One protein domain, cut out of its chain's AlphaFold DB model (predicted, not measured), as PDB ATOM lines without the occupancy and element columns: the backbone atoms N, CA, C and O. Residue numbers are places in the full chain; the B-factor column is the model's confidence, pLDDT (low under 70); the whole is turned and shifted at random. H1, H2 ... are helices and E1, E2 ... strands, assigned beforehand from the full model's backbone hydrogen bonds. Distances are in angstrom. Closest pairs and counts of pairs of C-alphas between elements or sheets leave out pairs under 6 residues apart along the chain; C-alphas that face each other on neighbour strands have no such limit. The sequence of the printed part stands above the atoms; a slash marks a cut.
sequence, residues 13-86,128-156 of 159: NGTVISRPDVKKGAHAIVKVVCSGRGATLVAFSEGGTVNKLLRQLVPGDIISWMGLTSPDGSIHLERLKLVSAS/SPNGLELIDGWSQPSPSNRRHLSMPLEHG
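AT A GLANCE: This is residues 13 to 86 and 128 to 156 of the 159 residues of an uncharacterized protein of Candidatus Poseidoniales archaeon (UniProt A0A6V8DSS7). A small closed barrel of five strands has one short helix, H1, on its outside; a long stretch without named elements, residues 128 to 156, pairs with E5 at residues 138 to 139. The 103 printed residues run E1, E2, E3, H1, E4, E5; the mixed ring runs E1 E2 E3 E5 E4. The class is mostly strand, with 43 residues, under half, in named elements. It is compact: radius of gyration of the C-alphas 12.7 A, spans 33 by 32 by 27 A.

HOW THE PARTS SIT: E1, residues 13 to 16, E2, 28 to 34, and E3, 37 to 43, form a meander, each strand the antiparallel neighbour of the one before; within hydrogen-bond range are N 15 and O 33, 2.9 A, and N 30 and O 41, 2.9 A. E5, residues 75 to 84, is parallel to E3, N 42 and O 75 at 2.8 A. E4, residues 62 to 69, is antiparallel to E5, N 66 and O 79 at 3.0 A, and to E1, N 63 and O 14 at 2.9 A. H1, residues 49 to 55, its O i to N i+4 pairs all within range, is outside the barrel; its closest C-alphas to E5 are Val 50 and Leu 80, 5.9 A.

IN THESE COORDINATES: E1 begins at C-alpha 13 (206.055, 330.680, 187.004). E5, 20.6 A long, bends by 91 degrees at residue 78 and ends at C-alpha 84 (215.242, 336.259, 189.796).

THE WHOLE: Residues 87 to 127 are cut out, C-alphas 86 and 128 being 11.7 A apart. The link E1 to E2 is long. Residues 142 to 156 have pLDDT under 70.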
ATOM      1  N   ASN A  13     205.254 329.514 186.618       95.81
ATOM      2  CA  ASN A  13     206.055 330.680 187.004       95.81
ATOM      3  C   ASN A  13     205.273 331.581 187.957       95.81
ATOM      4  O   ASN A  13     204.060 331.732 187.820       95.81
ATOM      5  N   GLY A  14     205.954 332.235 188.892       96.94
ATOM      6  CA  GLY A  14     205.275 333.114 189.835       96.94
ATOM      7  C   GLY A  14     206.207 333.861 190.768       96.94
ATOM      8  O   GLY A  14     207.422 333.665 190.769       96.94
ATOM      9  N   THR A  15     205.604 334.728 191.575       98.38
ATOM     10  CA  THR A  15     206.310 335.549 192.557       98.38
ATOM     11  C   THR A  15     206.013 335.049 193.958       98.38
ATOM     12  O   THR A  15     204.857 334.835 194.324       98.38
ATOM     13  N   VAL A  16     207.057 334.884 194.760       98.50
ATOM     14  CA  VAL A  16     206.949 334.531 196.174       98.50
ATOM     15  C   VAL A  16     206.326 335.693 196.943       98.50
ATOM     16  O   VAL A  16     206.778 336.829 196.832       98.50
ATOM     17  N   ILE A  17     205.297 335.421 197.744       98.12
ATOM     18  CA  ILE A  17     204.579 336.449 198.522       98.12
ATOM     19  C   ILE A  17     204.659 336.229 200.035       98.12
ATOM     20  O   ILE A  17     204.243 337.089 200.806       98.12
ATOM     21  N   SER A  18     205.206 335.097 200.487       97.75
ATOM     22  CA  SER A  18     205.430 334.822 201.907       97.75
ATOM     23  C   SER A  18     206.855 334.354 202.167       97.75
ATOM     24  O   SER A  18     207.536 333.858 201.274       97.75
ATOM     25  N   ARG A  19     207.307 334.473 203.418       96.88
ATOM     26  CA  ARG A  19     208.486 333.721 203.855       96.88
ATOM     27  C   ARG A  19     208.144 332.223 203.938       96.88
ATOM     28  O   ARG A  19     206.970 331.906 204.168       96.88
ATOM     29  N   PRO A  20     209.124 331.326 203.749       96.12
ATOM     30  CA  PRO A  20     208.931 329.897 203.947       96.12
ATOM     31  C   PRO A  20     208.575 329.575 205.402       96.12
ATOM     32  O   PRO A  20     209.209 330.084 206.325       96.12
ATOM     33  N   ASP A  21     207.587 328.708 205.595       95.44
ATOM     34  CA  ASP A  21     207.201 328.142 206.887       95.44
ATOM     35  C   ASP A  21     207.618 326.669 206.948       95.44
ATOM     36  O   ASP A  21     207.366 325.915 206.008       95.44
ATOM     37  N   VAL A  22     208.266 326.247 208.037       92.44
ATOM     38  CA  VAL A  22     208.773 324.873 208.194       92.44
ATOM     39  C   VAL A  22     207.924 324.133 209.221       92.44
ATOM     40  O   VAL A  22     207.895 324.494 210.397       92.44
ATOM     41  N   LYS A  23     207.230 323.080 208.782       86.62
ATOM     42  CA  LYS A  23     206.327 322.282 209.623       86.62
ATOM     43  C   LYS A  23     207.055 321.152 210.360       86.62
ATOM     44  O   LYS A  23     208.184 320.780 210.032       86.62
ATOM     45  N   LYS A  24     206.369 320.564 211.351       74.19
ATOM     46  CA  LYS A  24     206.785 319.308 212.002       74.19
ATOM     47  C   LYS A  24     206.936 318.230 210.912       74.19
ATOM     48  O   LYS A  24     205.984 317.994 210.181       74.19
ATOM     49  N   GLY A  25     208.134 317.657 210.763       73.25
ATOM     50  CA  GLY A  25     208.510 316.786 209.630       73.25
ATOM     51  C   GLY A  25     209.513 317.406 208.643       73.25
ATOM     52  O   GLY A  25     209.941 316.744 207.702       73.25
ATOM     53  N   ALA A  26     209.924 318.662 208.870       83.50
ATOM     54  CA  ALA A  26     210.877 319.412 208.042       83.50
ATOM     55  C   ALA A  26     210.407 319.685 206.597       83.50
ATOM     56  O   ALA A  26     211.204 320.042 205.727       83.50
ATOM     57  N   HIS A  27     209.103 319.576 206.346       90.31
ATOM     58  CA  HIS A  27     208.483 320.066 205.119       90.31
ATOM     59  C   HIS A  27     208.437 321.591 205.144       90.31
ATOM     60  O   HIS A  27     208.174 322.194 206.188       90.31
ATOM     61  N   ALA A  28     208.692 322.209 203.999       95.38
ATOM     62  CA  ALA A  28     208.709 323.653 203.857       95.38
ATOM     63  C   ALA A  28     207.579 324.108 202.929       95.38
ATOM     64  O   ALA A  28     207.320 323.482 201.902       95.38
ATOM     65  N   ILE A  29     206.902 325.187 203.312       97.25
ATOM     66  CA  ILE A  29     205.714 325.706 202.637       97.25
ATOM     67  C   ILE A  29     205.941 327.173 202.298       97.25
ATOM     68  O   ILE A  29     206.401 327.938 203.143       97.25
ATOM     69  N   VAL A  30     205.586 327.593 201.087       98.12
ATOM     70  CA  VAL A  30     205.616 329.005 200.691       98.12
ATOM     71  C   VAL A  30     204.386 329.356 199.862       98.12
ATOM     72  O   VAL A  30     203.854 328.519 199.134       98.12
ATOM     73  N   LYS A  31     203.913 330.597 199.971       98.31
ATOM     74  CA  LYS A  31     202.832 331.122 199.135       98.31
ATOM     75  C   LYS A  31     203.402 331.913 197.969       98.31
ATOM     76  O   LYS A  31     204.353 332.684 198.135       98.31
ATOM     77  N   VAL A  32     202.768 331.765 196.813       98.31
ATOM     78  CA  VAL A  32     203.122 332.463 195.575       98.31
ATOM     79  C   VAL A  32     201.890 333.076 194.926       98.31
ATOM     80  O   VAL A  32     200.766 332.649 195.188       98.31
ATOM     81  N   VAL A  33     202.110 334.051 194.050       97.81
ATOM     82  CA  VAL A  33     201.125 334.494 193.063       97.81
ATOM     83  C   VAL A  33     201.582 334.069 191.668       97.81
ATOM     84  O   VAL A  33     202.721 334.313 191.278       97.81
ATOM     85  N   CYS A  34     200.696 333.421 190.918       92.50
ATOM     86  CA  CYS A  34     200.901 333.022 189.529       92.50
ATOM     87  C   CYS A  34     199.660 333.372 188.722       92.50
ATOM     88  O   CYS A  34     198.542 333.020 189.100       92.50
ATOM     89  N   SER A  35     199.852 334.090 187.613       89.75
ATOM     90  CA  SER A  35     198.756 334.520 186.736       89.75
ATOM     91  C   SER A  35     197.610 335.209 187.501       89.75
ATOM     92  O   SER A  35     196.436 334.928 187.277       89.75
ATOM     93  N   GLY A  36     197.954 336.058 188.477       88.88
ATOM     94  CA  GLY A  36     196.991 336.783 189.317       88.88
ATOM     95  C   GLY A  36     196.283 335.949 190.395       88.88
ATOM     96  O   GLY A  36     195.451 336.491 191.117       88.88
ATOM     97  N   ARG A  37     196.605 334.658 190.544       92.38
ATOM     98  CA  ARG A  37     196.013 333.765 191.554       92.38
ATOM     99  C   ARG A  37     197.042 333.321 192.585       92.38
ATOM    100  O   ARG A  37     198.203 333.096 192.257       92.38
ATOM    101  N   GLY A  38     196.605 333.187 193.836       95.38
ATOM    102  CA  GLY A  38     197.430 332.637 194.907       95.38
ATOM    103  C   GLY A  38     197.564 331.117 194.796       95.38
ATOM    104  O   GLY A  38     196.588 330.440 194.484       95.38
ATOM    105  N   ALA A  39     198.750 330.589 195.088       96.44
ATOM    106  CA  ALA A  39     198.998 329.156 195.224       96.44
ATOM    107  C   ALA A  39     199.904 328.871 196.432       96.44
ATOM    108  O   ALA A  39     200.703 329.717 196.845       96.44
ATOM    109  N   THR A  40     199.777 327.669 196.990       97.88
ATOM    110  CA  THR A  40     200.613 327.183 198.094       97.88
ATOM    111  C   THR A  40     201.542 326.105 197.561       97.88
ATOM    112  O   THR A  40     201.067 325.085 197.072       97.88
ATOM    113  N   LEU A  41     202.851 326.320 197.662       97.81
ATOM    114  CA  LEU A  41     203.865 325.346 197.271       97.81
ATOM    115  C   LEU A  41     204.401 324.630 198.508       97.81
ATOM    116  O   LEU A  41     204.684 325.272 199.522       97.81
ATOM    117  N   VAL A  42     204.576 323.317 198.405       96.69
ATOM    118  CA  VAL A  42     205.058 322.446 199.479       96.69
ATOM    119  C   VAL A  42     206.251 321.645 198.972       96.69
ATOM    120  O   VAL A  42     206.162 320.965 197.954       96.69
ATOM    121  N   ALA A  43     207.366 321.691 199.697       95.12
ATOM    122  CA  ALA A  43     208.512 320.818 199.478       95.12
ATOM    123  C   ALA A  43     208.695 319.885 200.678       95.12
ATOM    124  O   ALA A  43     208.989 320.332 201.792       95.12
ATOM    125  N   PHE A  44     208.561 318.581 200.449       91.69
ATOM    126  CA  PHE A  44     208.800 317.556 201.466       91.69
ATOM    127  C   PHE A  44     210.282 317.468 201.840       91.69
ATOM    128  O   PHE A  44     211.141 317.951 201.102       91.69
ATOM    129  N   SER A  45     210.601 316.900 203.002       87.19
ATOM    130  CA  SER A  45     211.982 316.881 203.508       87.19
ATOM    131  C   SER A  45     212.867 315.968 202.651       87.19
ATOM    132  O   SER A  45     214.022 316.294 202.372       87.19
ATOM    133  N   GLU A  46     212.278 314.903 202.114       85.81
ATOM    134  CA  GLU A  46     212.842 313.971 201.138       85.81
ATOM    135  C   GLU A  46     213.185 314.645 199.800       85.81
ATOM    136  O   GLU A  46     214.053 314.165 199.069       85.81
ATOM    137  N   GLY A  47     212.573 315.799 199.502       84.62
ATOM    138  CA  GLY A  47     212.828 316.592 198.296       84.62
ATOM    139  C   GLY A  47     214.228 317.216 198.230       84.62
ATOM    140  O   GLY A  47     214.586 317.813 197.214       84.62
ATOM    141  N   GLY A  48     215.032 317.094 199.294       89.50
ATOM    142  CA  GLY A  48     216.458 317.419 199.286       89.50
ATOM    143  C   GLY A  48     216.730 318.859 198.853       89.50
ATOM    144  O   GLY A  48     216.348 319.808 199.539       89.50
ATOM    145  N   THR A  49     217.393 319.034 197.707       91.12
ATOM    146  CA  THR A  49     217.734 320.350 197.145       91.12
ATOM    147  C   THR A  49     216.502 321.220 196.887       91.12
ATOM    148  O   THR A  49     216.577 322.426 197.100       91.12
ATOM    149  N   VAL A  50     215.350 320.641 196.526       93.44
ATOM    150  CA  VAL A  50     214.096 321.398 196.333       93.44
ATOM    151  C   VAL A  50     213.644 322.039 197.643       93.44
ATOM    152  O   VAL A  50     213.344 323.231 197.688       93.44
ATOM    153  N   ASN A  51     213.657 321.272 198.737       94.12
ATOM    154  CA  ASN A  51     213.312 321.770 200.068       94.12
ATOM    155  C   ASN A  51     214.320 322.816 200.551       94.12
ATOM    156  O   ASN A  51     213.926 323.886 201.013       94.12
ATOM    157  N   LYS A  52     215.619 322.541 200.385       93.38
ATOM    158  CA  LYS A  52     216.684 323.487 200.739       93.38
ATOM    159  C   LYS A  52     216.536 324.809 199.978       93.38
ATOM    160  O   LYS A  52     216.639 325.857 200.607       93.38
ATOM    161  N   LEU A  53     216.254 324.771 198.672       95.31
ATOM    162  CA  LEU A  53     216.044 325.972 197.862       95.31
ATOM    163  C   LEU A  53     214.776 326.715 198.292       95.31
ATOM    164  O   LEU A  53     214.841 327.918 198.527       95.31
ATOM    165  N   LEU A  54     213.652 326.011 198.475       96.06
ATOM    166  CA  LEU A  54     212.397 326.631 198.913       96.06
ATOM    167  C   LEU A  54     212.569 327.376 200.241       96.06
ATOM    168  O   LEU A  54     212.044 328.472 200.402       96.06
ATOM    169  N   ARG A  55     213.351 326.826 201.176       94.81
ATOM    170  CA  ARG A  55     213.645 327.450 202.477       94.81
ATOM    171  C   ARG A  55     214.501 328.718 202.392       94.81
ATOM    172  O   ARG A  55     214.508 329.483 203.351       94.81
ATOM    173  N   GLN A  56     215.210 328.939 201.286       93.94
ATOM    174  CA  GLN A  56     216.016 330.146 201.052       93.94
ATOM    175  C   GLN A  56     215.236 331.271 200.347       93.94
ATOM    176  O   GLN A  56     215.762 332.378 200.187       93.94
ATOM    177  N   LEU A  57     213.996 331.009 199.919       96.06
ATOM    178  CA  LEU A  57     213.176 331.996 199.222       96.06
ATOM    179  C   LEU A  57     212.735 333.135 200.144       96.06
ATOM    180  O   LEU A  57     212.533 332.961 201.348       96.06
ATOM    181  N   VAL A  58     212.545 334.310 199.555       95.56
ATOM    182  CA  VAL A  58     212.011 335.503 200.220       95.56
ATOM    183  C   VAL A  58     210.899 336.131 199.376       95.56
ATOM    184  O   VAL A  58     210.882 335.954 198.156       95.56
ATOM    185  N   PRO A  59     209.968 336.885 199.991       97.50
ATOM    186  CA  PRO A  59     208.980 337.651 199.241       97.50
ATOM    187  C   PRO A  59     209.622 338.521 198.153       97.50
ATOM    188  O   PRO A  59     210.612 339.202 198.410       97.50
ATOM    189  N   GLY A  60     209.031 338.488 196.960       96.88
ATOM    190  CA  GLY A  60     209.500 339.165 195.755       96.88
ATOM    191  C   GLY A  60     210.404 338.318 194.853       96.88
ATOM    192  O   GLY A  60     210.677 338.735 193.730       96.88
ATOM    193  N   ASP A  61     210.885 337.150 195.293       97.69
ATOM    194  CA  ASP A  61     211.607 336.233 194.405       97.69
ATOM    195  C   ASP A  61     210.706 335.781 193.247       97.69
ATOM    196  O   ASP A  61     209.542 335.427 193.454       97.69
ATOM    197  N   ILE A  62     211.256 335.751 192.032       97.62
ATOM    198  CA  ILE A  62     210.609 335.160 190.858       97.62
ATOM    199  C   ILE A  62     211.118 333.735 190.722       97.62
ATOM    200  O   ILE A  62     212.327 333.512 190.618       97.62
ATOM    201  N   ILE A  63     210.202 332.774 190.706       97.75
ATOM    202  CA  ILE A  63     210.523 331.352 190.648       97.75
ATOM    203  C   ILE A  63     209.775 330.649 189.519       97.75
ATOM    204  O   ILE A  63     208.683 331.064 189.124       97.75
ATOM    205  N   SER A  64     210.360 329.544 189.068       96.62
ATOM    206  CA  SER A  64     209.713 328.555 188.214       96.62
ATOM    207  C   SER A  64     209.669 327.217 188.940       96.62
ATOM    208  O   SER A  64     210.605 326.870 189.667       96.62
ATOM    209  N   TRP A  65     208.596 326.452 188.772       95.62
ATOM    210  CA  TRP A  65     208.448 325.157 189.429       95.62
ATOM    211  C   TRP A  65     207.714 324.135 188.569       95.62
ATOM    212  O   TRP A  65     206.984 324.472 187.637       95.62
ATOM    213  N   MET A  66     207.899 322.872 188.946       93.25
ATOM    214  CA  MET A  66     207.076 321.749 188.517       93.25
ATOM    215  C   MET A  66     206.619 320.988 189.754       93.25
ATOM    216  O   MET A  66     207.376 320.836 190.720       93.25
ATOM    217  N   GLY A  67     205.385 320.512 189.726       91.12
ATOM    218  CA  GLY A  67     204.808 319.793 190.844       91.12
ATOM    219  C   GLY A  67     203.403 319.305 190.548       91.12
ATOM    220  O   GLY A  67     202.826 319.619 189.509       91.12
ATOM    221  N   LEU A  68     202.858 318.550 191.491       90.00
ATOM    222  CA  LEU A  68     201.521 317.984 191.390       90.00
ATOM    223  C   LEU A  68     200.583 318.684 192.358       90.00
ATOM    224  O   LEU A  68     200.937 318.924 193.512       90.00
ATOM    225  N   THR A  69     199.376 318.983 191.886       91.56
ATOM    226  CA  THR A  69     198.324 319.522 192.748       91.56
ATOM    227  C   THR A  69     197.777 318.394 193.620       91.56
ATOM    228  O   THR A  69     197.361 317.355 193.106       91.56
ATOM    229  N   SER A  70     197.796 318.576 194.935       88.94
ATOM    230  CA  SER A  70     197.225 317.648 195.909       88.94
ATOM    231  C   SER A  70     195.723 317.897 196.114       88.94
ATOM    232  O   SER A  70     195.214 318.965 195.766       88.94
ATOM    233  N   PRO A  71     194.984 316.944 196.718       90.62
ATOM    234  CA  PRO A  71     193.547 317.102 196.969       90.62
ATOM    235  C   PRO A  71     193.172 318.311 197.840       90.62
ATOM    236  O   PRO A  71     192.050 318.798 197.751       90.62
ATOM    237  N   ASP A  72     194.096 318.804 198.669       90.25
ATOM    238  CA  ASP A  72     193.913 320.008 199.492       90.25
ATOM    239  C   ASP A  72     194.187 321.324 198.730       90.25
ATOM    240  O   ASP A  72     194.100 322.408 199.306       90.25
ATOM    241  N   GLY A  73     194.513 321.237 197.437       91.31
ATOM    242  CA  GLY A  73     194.785 322.371 196.557       91.31
ATOM    243  C   GLY A  73     196.201 322.941 196.658       91.31
ATOM    244  O   GLY A  73     196.504 323.924 195.976       91.31
ATOM    245  N   SER A  74     197.080 322.367 197.486       94.62
ATOM    246  CA  SER A  74     198.500 322.729 197.482       94.62
ATOM    247  C   SER A  74     199.252 322.066 196.319       94.62
ATOM    248  O   SER A  74     198.739 321.180 195.638       94.62
ATOM    249  N   ILE A  75     200.456 322.550 196.016       95.31
ATOM    250  CA  ILE A  75     201.304 322.016 194.946       95.31
ATOM    251  C   ILE A  75     202.540 321.393 195.578       95.31
ATOM    252  O   ILE A  75     203.374 322.084 196.166       95.31
ATOM    253  N   HIS A  76     202.673 320.083 195.425       94.69
ATOM    254  CA  HIS A  76     203.818 319.312 195.881       94.69
ATOM    255  C   HIS A  76     204.952 319.426 194.864       94.69
ATOM    256  O   HIS A  76     204.825 318.965 193.730       94.69
ATOM    257  N   LEU A  77     206.052 320.063 195.261       94.12
ATOM    258  CA  LEU A  77     207.155 320.382 194.363       94.12
ATOM    259  C   LEU A  77     208.012 319.162 194.031       94.12
ATOM    260  O   LEU A  77     208.519 318.483 194.923       94.12
ATOM    261  N   GLU A  78     208.259 318.973 192.736       90.06
ATOM    262  CA  GLU A  78     209.251 318.032 192.207       90.06
ATOM    263  C   GLU A  78     210.493 318.761 191.683       90.06
ATOM    264  O   GLU A  78     211.602 318.238 191.776       90.06
ATOM    265  N   ARG A  79     210.334 319.982 191.156       91.44
ATOM    266  CA  ARG A  79     211.445 320.833 190.714       91.44
ATOM    267  C   ARG A  79     211.182 322.287 191.052       91.44
ATOM    268  O   ARG A  79     210.044 322.751 190.994       91.44
ATOM    269  N   LEU A  80     212.247 323.017 191.358       95.38
ATOM    270  CA  LEU A  80     212.179 324.439 191.688       95.38
ATOM    271  C   LEU A  80     213.418 325.166 191.172       95.38
ATOM    272  O   LEU A  80     214.535 324.680 191.346       95.38
ATOM    273  N   LYS A  81     213.220 326.340 190.584       95.50
ATOM    274  CA  LYS A  81     214.271 327.233 190.102       95.50
ATOM    275  C   LYS A  81     214.002 328.649 190.580       95.50
ATOM    276  O   LYS A  81     212.892 329.157 190.434       95.50
ATOM    277  N   LEU A  82     215.032 329.294 191.118       95.81
ATOM    278  CA  LEU A  82     215.018 330.735 191.344       95.81
ATOM    279  C   LEU A  82     215.417 331.429 190.039       95.81
ATOM    280  O   LEU A  82     216.551 331.295 189.588       95.81
ATOM    281  N   VAL A  83     214.471 332.137 189.424       95.12
ATOM    282  CA  VAL A  83     214.669 332.856 188.154       95.12
ATOM    283  C   VAL A  83     215.275 334.228 188.412       95.12
ATOM    284  O   VAL A  83     216.243 334.610 187.763       95.12
ATOM    285  N   SER A  84     214.723 334.958 189.382       94.56
ATOM    286  CA  SER A  84     215.242 336.259 189.796       94.56
ATOM    287  C   SER A  84     215.154 336.404 191.303       94.56
ATOM    288  O   SER A  84     214.082 336.296 191.896       94.56
ATOM    289  N   ALA A  85     216.300 336.683 191.908       95.00
ATOM    290  CA  ALA A  85     216.424 336.981 193.320       95.00
ATOM    291  C   ALA A  85     215.912 338.391 193.632       95.00
ATOM    292  O   ALA A  85     216.298 339.355 192.972       95.00
ATOM    293  N   SER A  86     215.118 338.524 194.690       94.44
ATOM    294  CA  SER A  86     214.884 339.829 195.306       94.44
ATOM    295  C   SER A  86     216.147 340.367 195.988       94.44
ATOM    296  O   SER A  86     216.979 339.570 196.443       94.44
ATOM    297  N   SER A 128     223.433 333.937 195.834       82.06
ATOM    298  CA  SER A 128     224.154 332.728 195.446       82.06
ATOM    299  C   SER A 128     223.502 331.501 196.095       82.06
ATOM    300  O   SER A 128     223.153 331.563 197.278       82.06
ATOM    301  N   PRO A 129     223.361 330.380 195.363       74.56
ATOM    302  CA  PRO A 129     222.796 329.127 195.863       74.56
ATOM    303  C   PRO A 129     223.781 328.405 196.802       74.56
ATOM    304  O   PRO A 129     224.311 327.342 196.484       74.56
ATOM    305  N   ASN A 130     224.069 328.988 197.967       76.44
ATOM    306  CA  ASN A 130     225.033 328.425 198.915       76.44
ATOM    307  C   ASN A 130     224.567 327.043 199.410       76.44
ATOM    308  O   ASN A 130     223.479 326.903 199.976       76.44
ATOM    309  N   GLY A 131     225.409 326.024 199.206       75.19
ATOM    310  CA  GLY A 131     225.147 324.643 199.636       75.19
ATOM    311  C   GLY A 131     224.075 323.900 198.827       75.19
ATOM    312  O   GLY A 131     223.491 322.937 199.335       75.19
ATOM    313  N   LEU A 132     223.786 324.351 197.601       83.00
ATOM    314  CA  LEU A 132     222.810 323.751 196.690       83.00
ATOM    315  C   LEU A 132     223.487 323.324 195.383       83.00
ATOM    316  O   LEU A 132     224.062 324.150 194.681       83.00
ATOM    317  N   GLU A 133     223.355 322.049 195.026       80.00
ATOM    318  CA  GLU A 133     223.715 321.556 193.695       80.00
ATOM    319  C   GLU A 133     222.513 321.716 192.761       80.00
ATOM    320  O   GLU A 133     221.476 321.076 192.955       80.00
ATOM    321  N   LEU A 134     222.633 322.609 191.777       82.56
ATOM    322  CA  LEU A 134     221.588 322.912 190.800       82.56
ATOM    323  C   LEU A 134     222.050 322.493 189.401       82.56
ATOM    324  O   LEU A 134     223.203 322.716 189.043       82.56
ATOM    325  N   ILE A 135     221.137 321.951 188.598       79.00
ATOM    326  CA  ILE A 135     221.368 321.619 187.185       79.00
ATOM    327  C   ILE A 135     220.650 322.686 186.358       79.00
ATOM    328  O   ILE A 135     219.430 322.806 186.444       79.00
ATOM    329  N   ASP A 136     221.390 323.536 185.643       78.38
ATOM    330  CA  ASP A 136     220.851 324.686 184.888       78.38
ATOM    331  C   ASP A 136     219.921 325.610 185.708       78.38
ATOM    332  O   ASP A 136     218.926 326.175 185.229       78.38
ATOM    333  N   GLY A 137     220.248 325.761 186.995       82.31
ATOM    334  CA  GLY A 137     219.484 326.541 187.974       82.31
ATOM    335  C   GLY A 137     218.263 325.820 188.558       82.31
ATOM    336  O   GLY A 137     217.615 326.364 189.451       82.31
ATOM    337  N   TRP A 138     217.957 324.604 188.100       88.31
ATOM    338  CA  TRP A 138     216.902 323.763 188.650       88.31
ATOM    339  C   TRP A 138     217.410 322.901 189.804       88.31
ATOM    340  O   TRP A 138     218.440 322.233 189.720       88.31
ATOM    341  N   SER A 139     216.634 322.878 190.881       87.88
ATOM    342  CA  SER A 139     216.742 321.878 191.937       87.88
ATOM    343  C   SER A 139     215.873 320.665 191.608       87.88
ATOM    344  O   SER A 139     214.787 320.802 191.039       87.88
ATOM    345  N   GLN A 140     216.343 319.485 192.002       80.12
ATOM    346  CA  GLN A 140     215.595 318.230 191.951       80.12
ATOM    347  C   GLN A 140     215.937 317.361 193.174       80.12
ATOM    348  O   GLN A 140     216.999 317.553 193.778       80.12
ATOM    349  N   PRO A 141     215.078 316.396 193.539       76.00
ATOM    350  CA  PRO A 141     215.413 315.362 194.509       76.00
ATOM    351  C   PRO A 141     216.627 314.530 194.068       76.00
ATOM    352  O   PRO A 141     216.908 314.386 192.871       76.00
ATOM    353  N   SER A 142     217.328 313.940 195.042       68.31
ATOM    354  CA  SER A 142     218.368 312.940 194.775       68.31
ATOM    355  C   SER A 142     217.773 311.719 194.060       68.31
ATOM    356  O   SER A 142     216.586 311.442 194.251       68.31
ATOM    357  N   PRO A 143     218.563 310.955 193.277       62.94
ATOM    358  CA  PRO A 143     218.062 309.808 192.517       62.94
ATOM    359  C   PRO A 143     217.198 308.837 193.338       62.94
ATOM    360  O   PRO A 143     216.140 308.436 192.869       62.94
ATOM    361  N   SER A 144     217.586 308.542 194.584       55.34
ATOM    362  CA  SER A 144     216.870 307.626 195.489       55.34
ATOM    363  C   SER A 144     215.512 308.138 195.986       55.34
ATOM    364  O   SER A 144     214.692 307.339 196.424       55.34
ATOM    365  N   ASN A 145     215.275 309.453 195.927       60.00
ATOM    366  CA  ASN A 145     214.031 310.102 196.357       60.00
ATOM    367  C   ASN A 145     213.214 310.642 195.175       60.00
ATOM    368  O   ASN A 145     212.171 311.269 195.376       60.00
ATOM    369  N   ARG A 146     213.679 310.430 193.936       65.00
ATOM    370  CA  ARG A 146     212.853 310.670 192.753       65.00
ATOM    371  C   ARG A 146     211.716 309.656 192.780       65.00
ATOM    372  O   ARG A 146     211.924 308.470 193.034       65.00
ATOM    373  N   ARG A 147     210.495 310.106 192.505       57.53
ATOM    374  CA  ARG A 147     209.387 309.171 192.301       57.53
ATOM    375  C   ARG A 147     209.700 308.349 191.052       57.53
ATOM    376  O   ARG A 147     210.253 308.884 190.096       57.53
ATOM    377  N   HIS A 148     209.307 307.075 191.036       55.06
ATOM    378  CA  HIS A 148     209.543 306.162 189.904       55.06
ATOM    379  C   HIS A 148     208.995 306.664 188.546       55.06
ATOM    380  O   HIS A 148     209.326 306.087 187.518       55.06
ATOM    381  N   LEU A 149     208.177 307.725 188.532       47.22
ATOM    382  CA  LEU A 149     207.591 308.341 187.335       47.22
ATOM    383  C   LEU A 149     208.237 309.687 186.939       47.22
ATOM    384  O   LEU A 149     207.833 310.279 185.947       47.22
ATOM    385  N   SER A 150     209.217 310.199 187.690       48.94
ATOM    386  CA  SER A 150     209.851 311.489 187.388       48.94
ATOM    387  C   SER A 150     211.072 311.289 186.480       48.94
ATOM    388  O   SER A 150     212.070 310.697 186.896       48.94
ATOM    389  N   MET A 151     211.030 311.821 185.253       48.22
ATOM    390  CA  MET A 151     212.173 311.802 184.328       48.22
ATOM    391  C   MET A 151     213.416 312.469 184.969       48.22
ATOM    392  O   MET A 151     213.299 313.561 185.531       48.22
ATOM    393  N   PRO A 152     214.617 311.871 184.917       54.88
ATOM    394  CA  PRO A 152     215.847 312.518 185.385       54.88
ATOM    395  C   PRO A 152     216.138 313.835 184.645       54.88
ATOM    396  O   PRO A 152     216.040 313.864 183.421       54.88
ATOM    397  N   LEU A 153     216.594 314.896 185.339       54.28
ATOM    398  CA  LEU A 153     217.101 316.113 184.659       54.28
ATOM    399  C   LEU A 153     218.284 315.824 183.716       54.28
ATOM    400  O   LEU A 153     218.535 316.584 182.792       54.28
ATOM    401  N   GLU A 154     218.974 314.703 183.920       54.41
ATOM    402  CA  GLU A 154     220.059 314.212 183.061       54.41
ATOM    403  C   GLU A 154     219.599 313.863 181.632       54.41
ATOM    404  O   GLU A 154     220.436 313.734 180.746       54.41
ATOM    405  N   HIS A 155     218.290 313.705 181.395       49.22
ATOM    406  CA  HIS A 155     217.730 313.274 180.105       49.22
ATOM    407  C   HIS A 155     216.888 314.361 179.409       49.22
ATOM    408  O   HIS A 155     216.359 314.123 178.325       49.22
ATOM    409  N   GLY A 156     216.770 315.555 180.001       45.97
ATOM    410  CA  GLY A 156     216.053 316.680 179.402       45.97
ATOM    411  C   GLY A 156     215.714 317.775 180.412       45.97
ATOM    412  O   GLY A 156     215.129 317.512 181.466       45.97
TER     413      GLY A 156